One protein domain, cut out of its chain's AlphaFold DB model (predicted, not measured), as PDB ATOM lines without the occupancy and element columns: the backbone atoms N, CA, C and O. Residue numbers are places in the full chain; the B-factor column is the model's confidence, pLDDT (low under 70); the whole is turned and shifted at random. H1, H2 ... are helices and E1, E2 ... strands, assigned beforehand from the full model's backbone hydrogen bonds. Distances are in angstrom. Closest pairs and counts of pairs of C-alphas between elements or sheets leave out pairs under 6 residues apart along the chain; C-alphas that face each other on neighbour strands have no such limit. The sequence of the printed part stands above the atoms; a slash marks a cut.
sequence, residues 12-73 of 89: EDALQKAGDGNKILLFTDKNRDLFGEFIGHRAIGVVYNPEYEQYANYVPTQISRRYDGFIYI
ATOM      1  N   GLU A  12      13.488 -16.646  -2.524       95.88
ATOM      2  CA  GLU A  12      14.589 -16.681  -1.559       95.88
ATOM      3  C   GLU A  12      14.256 -17.543  -0.329       95.88
ATOM      4  O   GLU A  12      15.130 -18.250   0.167       95.88
ATOM      5  N   ASP A  13      13.004 -17.531   0.139       96.56
ATOM      6  CA  ASP A  13      12.542 -18.390   1.241       96.56
ATOM      7  C   ASP A  13      12.554 -19.870   0.833       96.56
ATOM      8  O   ASP A  13      13.036 -20.722   1.582       96.56
ATOM      9  N   ALA A  14      12.113 -20.181  -0.390       96.81
ATOM     10  CA  ALA A  14      12.175 -21.536  -0.933       96.81
ATOM     11  C   ALA A  14      13.624 -22.049  -1.022       96.81
ATOM     12  O   ALA A  14      13.910 -23.180  -0.624       96.81
ATOM     13  N   LEU A  15      14.555 -21.207  -1.480       97.06
ATOM     14  CA  LEU A  15      15.974 -21.558  -1.564       97.06
ATOM     15  C   LEU A  15      16.613 -21.776  -0.188       97.06
ATOM     16  O   LEU A  15      17.427 -22.688  -0.057       97.06
ATOM     17  N   GLN A  16      16.244 -20.994   0.832       94.94
ATOM     18  CA  GLN A  16      16.703 -21.222   2.209       94.94
ATOM     19  C   GLN A  16      16.175 -22.548   2.768       94.94
ATOM     20  O   GLN A  16      16.927 -23.323   3.353       94.94
ATOM     21  N   LYS A  17      14.896 -22.856   2.535       96.19
ATOM     22  CA  LYS A  17      14.272 -24.110   2.988       96.19
ATOM     23  C   LYS A  17      14.809 -25.352   2.278       96.19
ATOM     24  O   LYS A  17      14.770 -26.436   2.850       96.19
ATOM     25  N   ALA A  18      15.329 -25.203   1.061       95.69
ATOM     26  CA  ALA A  18      15.970 -26.287   0.317       95.69
ATOM     27  C   ALA A  18      17.327 -26.728   0.914       95.69
ATOM     28  O   ALA A  18      17.928 -27.682   0.422       95.69
ATOM     29  N   GLY A  19      17.814 -26.043   1.953       94.62
ATOM     30  CA  GLY A  19      19.015 -26.390   2.710       94.62
ATOM     31  C   GLY A  19      20.002 -25.231   2.789       94.62
ATOM     32  O   GLY A  19      19.891 -24.244   2.060       94.62
ATOM     33  N   ASP A  20      21.016 -25.375   3.632       92.38
ATOM     34  CA  ASP A  20      22.019 -24.330   3.847       92.38
ATOM     35  C   ASP A  20      22.965 -24.163   2.645       92.38
ATOM     36  O   ASP A  20      23.086 -25.033   1.774       92.38
ATOM     37  N   GLY A  21      23.649 -23.021   2.585       94.44
ATOM     38  CA  GLY A  21      24.727 -22.760   1.640       94.44
ATOM     39  C   GLY A  21      24.300 -22.272   0.256       94.44
ATOM     40  O   GLY A  21      23.120 -22.166  -0.099       94.44
ATOM     41  N   ASN A  22      25.323 -21.968  -0.543       97.75
ATOM     42  CA  ASN A  22      25.185 -21.442  -1.898       97.75
ATOM     43  C   ASN A  22      24.593 -22.486  -2.847       97.75
ATOM     44  O   ASN A  22      24.824 -23.685  -2.685       97.75
ATOM     45  N   LYS A  23      23.858 -22.028  -3.863       97.62
ATOM     46  CA  LYS A  23      23.194 -22.912  -4.830       97.62
ATOM     47  C   LYS A  23      23.399 -22.419  -6.248       97.62
ATOM     48  O   LYS A  23      23.472 -21.217  -6.494       97.62
ATOM     49  N   ILE A  24      23.451 -23.371  -7.170       97.50
ATOM     50  CA  ILE A  24      23.413 -23.124  -8.606       97.50
ATOM     51  C   ILE A  24      22.234 -23.919  -9.145       97.50
ATOM     52  O   ILE A  24      22.149 -25.128  -8.933       97.50
ATOM     53  N   LEU A  25      21.327 -23.229  -9.825       97.06
ATOM     54  CA  LEU A  25      20.218 -23.836 -10.540       97.06
ATOM     55  C   LEU A  25      20.418 -23.580 -12.026       97.06
ATOM     56  O   LEU A  25      20.713 -22.455 -12.426       97.06
ATOM     57  N   LEU A  26      20.255 -24.624 -12.832       98.06
ATOM     58  CA  LEU A  26      20.258 -24.530 -14.287       98.06
ATOM     59  C   LEU A  26      18.858 -24.856 -14.793       98.06
ATOM     60  O   LEU A  26      18.295 -25.906 -14.458       98.06
ATOM     61  N   PHE A  27      18.307 -23.950 -15.594       97.81
ATOM     62  CA  PHE A  27      16.993 -24.099 -16.194       97.81
ATOM     63  C   PHE A  27      17.161 -24.538 -17.645       97.81
ATOM     64  O   PHE A  27      17.649 -23.812 -18.505       97.81
ATOM     65  N   THR A  28      16.768 -25.775 -17.900       97.06
ATOM     66  CA  THR A  28      16.798 -26.426 -19.209       97.06
ATOM     67  C   THR A  28      15.370 -26.650 -19.681       97.06
ATOM     68  O   THR A  28      14.442 -26.649 -18.872       97.06
ATOM     69  N   ASP A  29      15.179 -26.953 -20.958       96.06
ATOM     70  CA  ASP A  29      13.845 -27.254 -21.499       96.06
ATOM     71  C   ASP A  29      13.147 -28.412 -20.765       96.06
ATOM     72  O   ASP A  29      11.926 -28.473 -20.716       96.06
ATOM     73  N   LYS A  30      13.912 -29.302 -20.118       96.56
ATOM     74  CA  LYS A  30      13.377 -30.436 -19.352       96.56
ATOM     75  C   LYS A  30      12.787 -30.056 -17.991       96.56
ATOM     76  O   LYS A  30      11.980 -30.814 -17.468       96.56
ATOM     77  N   ASN A  31      13.230 -28.957 -17.378       95.94
ATOM     78  CA  ASN A  31      12.811 -28.566 -16.024       95.94
ATOM     79  C   ASN A  31      12.232 -27.147 -15.945       95.94
ATOM     80  O   ASN A  31      11.787 -26.749 -14.872       95.94
ATOM     81  N   ARG A  32      12.221 -26.389 -17.050       96.06
ATOM     82  CA  ARG A  32      11.774 -24.993 -17.072       96.06
ATOM     83  C   ARG A  32      10.355 -24.851 -16.534       96.06
ATOM     84  O   ARG A  32      10.120 -23.994 -15.684       96.06
ATOM     85  N   ASP A  33       9.452 -25.736 -16.937       96.62
ATOM     86  CA  ASP A  33       8.053 -25.678 -16.509       96.62
ATOM     87  C   ASP A  33       7.859 -25.981 -15.015       96.62
ATOM     88  O   ASP A  33       6.945 -25.433 -14.406       96.62
ATOM     89  N   LEU A  34       8.767 -26.736 -14.376       95.81
ATOM     90  CA  LEU A  34       8.716 -26.998 -12.926       95.81
ATOM     91  C   LEU A  34       8.900 -25.728 -12.079       95.81
ATOM     92  O   LEU A  34       8.523 -25.702 -10.912       95.81
ATOM     93  N   PHE A  35       9.487 -24.679 -12.660       95.75
ATOM     94  CA  PHE A  35       9.790 -23.403 -12.004       95.75
ATOM     95  C   PHE A  35       9.146 -22.211 -12.739       95.75
ATOM     96  O   PHE A  35       9.595 -21.068 -12.608       95.75
ATOM     97  N   GLY A  36       8.124 -22.495 -13.557       95.31
ATOM     98  CA  GLY A  36       7.448 -21.524 -14.418       95.31
ATOM     99  C   GLY A  36       6.306 -20.757 -13.747       95.31
ATOM    100  O   GLY A  36       5.809 -19.798 -14.331       95.31
ATOM    101  N   GLU A  37       5.891 -21.146 -12.543       97.06
ATOM    102  CA  GLU A  37       4.866 -20.430 -11.781       97.06
ATOM    103  C   GLU A  37       5.370 -19.068 -11.288       97.06
ATOM    104  O   GLU A  37       6.564 -18.868 -11.041       97.06
ATOM    105  N   PHE A  38       4.453 -18.110 -11.146       97.81
ATOM    106  CA  PHE A  38       4.794 -16.813 -10.571       97.81
ATOM    107  C   PHE A  38       5.103 -16.961  -9.083       97.81
ATOM    108  O   PHE A  38       4.277 -17.429  -8.303       97.81
ATOM    109  N   ILE A  39       6.277 -16.483  -8.685       97.06
ATOM    110  CA  ILE A  39       6.698 -16.419  -7.289       97.06
ATOM    111  C   ILE A  39       7.261 -15.033  -6.981       97.06
ATOM    112  O   ILE A  39       7.850 -14.380  -7.845       97.06
ATOM    113  N   GLY A  40       7.064 -14.556  -5.751       96.62
ATOM    114  CA  GLY A  40       7.692 -13.318  -5.304       96.62
ATOM    115  C   GLY A  40       9.211 -13.467  -5.341       96.62
ATOM    116  O   GLY A  40       9.759 -14.340  -4.670       96.62
ATOM    117  N   HIS A  41       9.886 -12.620  -6.111       96.00
ATOM    118  CA  HIS A  41      11.341 -12.610  -6.230       96.00
ATOM    119  C   HIS A  41      11.891 -11.271  -5.757       96.00
ATOM    120  O   HIS A  41      11.457 -10.211  -6.225       96.00
ATOM    121  N   ARG A  42      12.835 -11.316  -4.818       92.62
ATOM    122  CA  ARG A  42      13.415 -10.112  -4.233       92.62
ATOM    123  C   ARG A  42      14.176  -9.278  -5.272       92.62
ATOM    124  O   ARG A  42      15.134  -9.750  -5.875       92.62
ATOM    125  N   ALA A  43      13.824  -8.004  -5.386       89.75
ATOM    126  CA  ALA A  43      14.513  -6.994  -6.178       89.75
ATOM    127  C   ALA A  43      14.919  -5.822  -5.272       89.75
ATOM    128  O   ALA A  43      14.081  -5.031  -4.856       89.75
ATOM    129  N   ILE A  44      16.210  -5.723  -4.948       85.00
ATOM    130  CA  ILE A  44      16.778  -4.615  -4.170       85.00
ATOM    131  C   ILE A  44      17.566  -3.719  -5.128       85.00
ATOM    132  O   ILE A  44      18.504  -4.186  -5.776       85.00
ATOM    133  N   GLY A  45      17.158  -2.452  -5.237       78.75
ATOM    134  CA  GLY A  45      17.785  -1.454  -6.105       78.75
ATOM    135  C   GLY A  45      19.087  -0.861  -5.550       78.75
ATOM    136  O   GLY A  45      19.622  -1.297  -4.533       78.75
ATOM    137  N   VAL A  46      19.601   0.165  -6.241       68.50
ATOM    138  CA  VAL A  46      20.865   0.859  -5.904       68.50
ATOM    139  C   VAL A  46      20.764   1.621  -4.579       68.50
ATOM    140  O   VAL A  46      21.715   1.652  -3.799       68.50
ATOM    141  N   VAL A  47      19.601   2.211  -4.317       67.19
ATOM    142  CA  VAL A  47      19.227   2.758  -3.014       67.19
ATOM    143  C   VAL A  47      18.156   1.832  -2.464       67.19
ATOM    144  O   VAL A  47      17.208   1.514  -3.174       67.19
ATOM    145  N   TYR A  48      18.341   1.371  -1.231       67.69
ATOM    146  CA  TYR A  48      17.372   0.522  -0.552       67.69
ATOM    147  C   TYR A  48      17.120   1.077   0.839       67.69
ATOM    148  O   TYR A  48      18.044   1.175   1.656       67.69
ATOM    149  N   ASN A  49      15.869   1.443   1.103       70.19
ATOM    150  CA  ASN A  49      15.409   1.783   2.437       70.19
ATOM    151  C   ASN A  49      14.543   0.638   3.005       70.19
ATOM    152  O   ASN A  49      13.355   0.540   2.683       70.19
ATOM    153  N   PRO A  50      15.111  -0.248   3.847       67.06
ATOM    154  CA  PRO A  50      14.423  -1.451   4.310       67.06
ATOM    155  C   PRO A  50      13.140  -1.169   5.097       67.06
ATOM    156  O   PRO A  50      12.239  -2.004   5.071       67.06
ATOM    157  N   GLU A  51      13.032  -0.011   5.756       68.00
ATOM    158  CA  GLU A  51      11.841   0.352   6.534       68.00
ATOM    159  C   GLU A  51      10.612   0.604   5.646       68.00
ATOM    160  O   GLU A  51       9.490   0.319   6.061       68.00
ATOM    161  N   TYR A  52      10.818   1.057   4.405       63.12
ATOM    162  CA  TYR A  52       9.737   1.429   3.483       63.12
ATOM    163  C   TYR A  52       9.535   0.418   2.350       63.12
ATOM    164  O   TYR A  52       8.428   0.267   1.842       63.12
ATOM    165  N   GLU A  53      10.586  -0.299   1.953       63.56
ATOM    166  CA  GLU A  53      10.575  -1.082   0.714       63.56
ATOM    167  C   GLU A  53      10.430  -2.599   0.922       63.56
ATOM    168  O   GLU A  53      10.373  -3.357  -0.045       63.56
ATOM    169  N   GLN A  54      10.337  -3.080   2.168       63.50
ATOM    170  CA  GLN A  54      10.248  -4.521   2.459       63.50
ATOM    171  C   GLN A  54       9.067  -5.233   1.768       63.50
ATOM    172  O   GLN A  54       9.190  -6.409   1.436       63.50
ATOM    173  N   TYR A  55       7.962  -4.522   1.512       61.97
ATOM    174  CA  TYR A  55       6.769  -5.064   0.847       61.97
ATOM    175  C   TYR A  55       6.733  -4.805  -0.666       61.97
ATOM    176  O   TYR A  55       6.054  -5.526  -1.388       61.97
ATOM    177  N   ALA A  56       7.459  -3.796  -1.157       68.94
ATOM    178  CA  ALA A  56       7.493  -3.433  -2.577       68.94
ATOM    179  C   ALA A  56       8.605  -4.161  -3.352       68.94
ATOM    180  O   ALA A  56       8.538  -4.282  -4.573       68.94
ATOM    181  N   ASN A  57       9.604  -4.695  -2.647       86.06
ATOM    182  CA  ASN A  57      10.787  -5.296  -3.259       86.06
ATOM    183  C   ASN A  57      10.623  -6.778  -3.604       86.06
ATOM    184  O   ASN A  57      11.623  -7.458  -3.804       86.06
ATOM    185  N   TYR A  58       9.397  -7.290  -3.691       90.94
ATOM    186  CA  TYR A  58       9.115  -8.642  -4.172       90.94
ATOM    187  C   TYR A  58       8.294  -8.575  -5.453       90.94
ATOM    188  O   TYR A  58       7.098  -8.296  -5.439       90.94
ATOM    189  N   VAL A  59       8.954  -8.842  -6.575       92.69
ATOM    190  CA  VAL A  59       8.349  -8.763  -7.905       92.69
ATOM    191  C   VAL A  59       7.845 -10.150  -8.303       92.69
ATOM    192  O   VAL A  59       8.660 -11.081  -8.342       92.69
ATOM    193  N   PRO A  60       6.551 -10.320  -8.640       96.00
ATOM    194  CA  PRO A  60       6.047 -11.568  -9.204       96.00
ATOM    195  C   PRO A  60       6.851 -11.948 -10.447       96.00
ATOM    196  O   PRO A  60       6.873 -11.221 -11.440       96.00
ATOM    197  N   THR A  61       7.551 -13.077 -10.383       96.75
ATOM    198  CA  THR A  61       8.504 -13.491 -11.412       96.75
ATOM    199  C   THR A  61       8.351 -14.978 -11.705       96.75
ATOM    200  O   THR A  61       8.310 -15.787 -10.785       96.75
ATOM    201  N   GLN A  62       8.332 -15.347 -12.986       97.69
ATOM    202  CA  GLN A  62       8.517 -16.731 -13.427       97.69
ATOM    203  C   GLN A  62      10.025 -16.994 -13.536       97.69
ATOM    204  O   GLN A  62      10.652 -16.620 -14.532       97.69
ATOM    205  N   ILE A  63      10.637 -17.552 -12.486       97.94
ATOM    206  CA  ILE A  63      12.104 -17.578 -12.318       97.94
ATOM    207  C   ILE A  63      12.805 -18.244 -13.501       97.94
ATOM    208  O   ILE A  63      13.708 -17.650 -14.093       97.94
ATOM    209  N   SER A  64      12.359 -19.440 -13.886       97.69
ATOM    210  CA  SER A  64      12.976 -20.191 -14.982       97.69
ATOM    211  C   SER A  64      12.686 -19.622 -16.360       97.69
ATOM    212  O   SER A  64      13.308 -20.041 -17.323       97.69
ATOM    213  N   ARG A  65      11.736 -18.694 -16.501       97.50
ATOM    214  CA  ARG A  65      11.487 -17.980 -17.764       97.50
ATOM    215  C   ARG A  65      12.272 -16.675 -17.837       97.50
ATOM    216  O   ARG A  65      12.567 -16.210 -18.930       97.50
ATOM    217  N   ARG A  66      12.624 -16.099 -16.684       97.44
ATOM    218  CA  ARG A  66      13.445 -14.888 -16.583       97.44
ATOM    219  C   ARG A  66      14.939 -15.170 -16.721       97.44
ATOM    220  O   ARG A  66      15.662 -14.312 -17.221       97.44
ATOM    221  N   TYR A  67      15.397 -16.332 -16.262       97.62
ATOM    222  CA  TYR A  67      16.811 -16.701 -16.242       97.62
ATOM    223  C   TYR A  67      17.025 -18.105 -16.820       97.62
ATOM    224  O   TYR A  67      16.211 -18.995 -16.593       97.62
ATOM    225  N   ASP A  68      18.158 -18.330 -17.492       97.44
ATOM    226  CA  ASP A  68      18.605 -19.673 -17.914       97.44
ATOM    227  C   ASP A  68      19.419 -20.393 -16.825       97.44
ATOM    228  O   ASP A  68      19.520 -21.619 -16.790       97.44
ATOM    229  N   GLY A  69      19.968 -19.633 -15.877       97.56
ATOM    230  CA  GLY A  69      20.629 -20.148 -14.688       97.56
ATOM    231  C   GLY A  69      20.567 -19.134 -13.551       97.56
ATOM    232  O   GLY A  69      20.484 -17.929 -13.785       97.56
ATOM    233  N   PHE A  70      20.590 -19.624 -12.315       97.69
ATOM    234  CA  PHE A  70      20.464 -18.801 -11.117       97.69
ATOM    235  C   PHE A  70      21.513 -19.195 -10.081       97.69
ATOM    236  O   PHE A  70      21.616 -20.363  -9.701       97.69
ATOM    237  N   ILE A  71      22.275 -18.209  -9.605       97.81
ATOM    238  CA  ILE A  71      23.256 -18.385  -8.533       97.81
ATOM    239  C   ILE A  71      22.699 -17.735  -7.274       97.81
ATOM    240  O   ILE A  71      22.488 -16.524  -7.221       97.81
ATOM    241  N   TYR A  72      22.494 -18.549  -6.246       97.06
ATOM    242  CA  TYR A  72      22.097 -18.096  -4.926       97.06
ATOM    243  C   TYR A  72      23.313 -18.072  -4.006       97.06
ATOM    244  O   TYR A  72      23.935 -19.108  -3.758       97.06
ATOM    245  N   ILE A  73      23.635 -16.890  -3.484       95.94
ATOM    246  CA  ILE A  73      24.651 -16.706  -2.450       95.94
ATOM    247  C   ILE A  73      23.919 -16.398  -1.152       95.94
ATOM    248  O   ILE A  73      23.329 -15.328  -1.011       95.94
TER     249      ILE A  73
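AT A GLANCE: This is residues 12 to 73 of the 89 residues of the protein "Erythromycin esterase" of Cytobacillus oceanisediminis (UniProt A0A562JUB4). Two separate two-stranded ribbons, E1 with E4 and E2 with E3, make a loose frame, with the short helices H2 and H4 packed together at one end and H1 near both ribbons towards the other. Beyond the second ribbon, residues 43 to 57 loop out and back with the short helix H3, and this loop makes one end of the longest axis. The 62 printed residues hold four named helices and four named strands, in the order H1 E1 H2 E2 H3 E3 H4 E4; the class is mixed, helices and strands, and both sheets are antiparallel. The whole is only just loose, close to compact, with a radius of gyration of the C-alphas of 13.0 A, and it is elongated, spanning 40 by 24 by 19 A.

IN THESE COORDINATES: Find C-alpha 12 at (14.589, -16.681, -1.559); from there H1, residues 12 to 17, runs 8.7 A. Next comes E1, residues 23 to 26, 10.0 A long, and then the short helix H2, residues 32 to 35. E2, residues 38 to 42, runs 12.6 A and ends at C-alpha 42 at (13.415, -10.112, -4.233). After H3, residues 50 to 53, look for E3, residues 58 to 62, 12.3 A long. H4, residues 63 to 66, follows E3 with no residue between. E4, residues 69 to 72, runs 10.1 A to C-alpha 72 at (22.097, -18.096, -4.926).

HOW THE PARTS SIT: Start at H1: the closest C-alphas of H1 and E2 are those of Glu 12 and His 41, 7.0 A apart. Those of H1 and E4 are Leu 15 and Tyr 72, 7.8 A apart. Look next at E1 and E4, antiparallel at 171 degrees, where N 23 and O 72 are 2.9 A apart and N 70 and O 25 are 2.8 A apart, within hydrogen-bond range. H2 and H4 touch, closest at the C-alphas of Arg 32 and Ser 64, 5.4 A. E2 and E3 are antiparallel at 137 degrees, with N 39 and O 61 within hydrogen-bond range at 3.0 A. E1 is apart from E2 and E3, and so is E4. H3 touches no helix. In H1 every O i to N i+4 pair is within hydrogen-bond range; H2, H3 and H4 are too short for such a pair, and the one O i to N i+3 pair is within range in H2 and H4 but not in H3.

THE WHOLE: The two C-alphas farthest apart, those of Lys 30 and Glu 51, are 40.3 A from each other. The printed part has no cut, and no link is long; the link from E2 to H3 is short but not tight, with 7 residues. The mean pLDDT of the printed part is 90.3, but you will find values under 70 at residues 46 to 48 and 50 to 56.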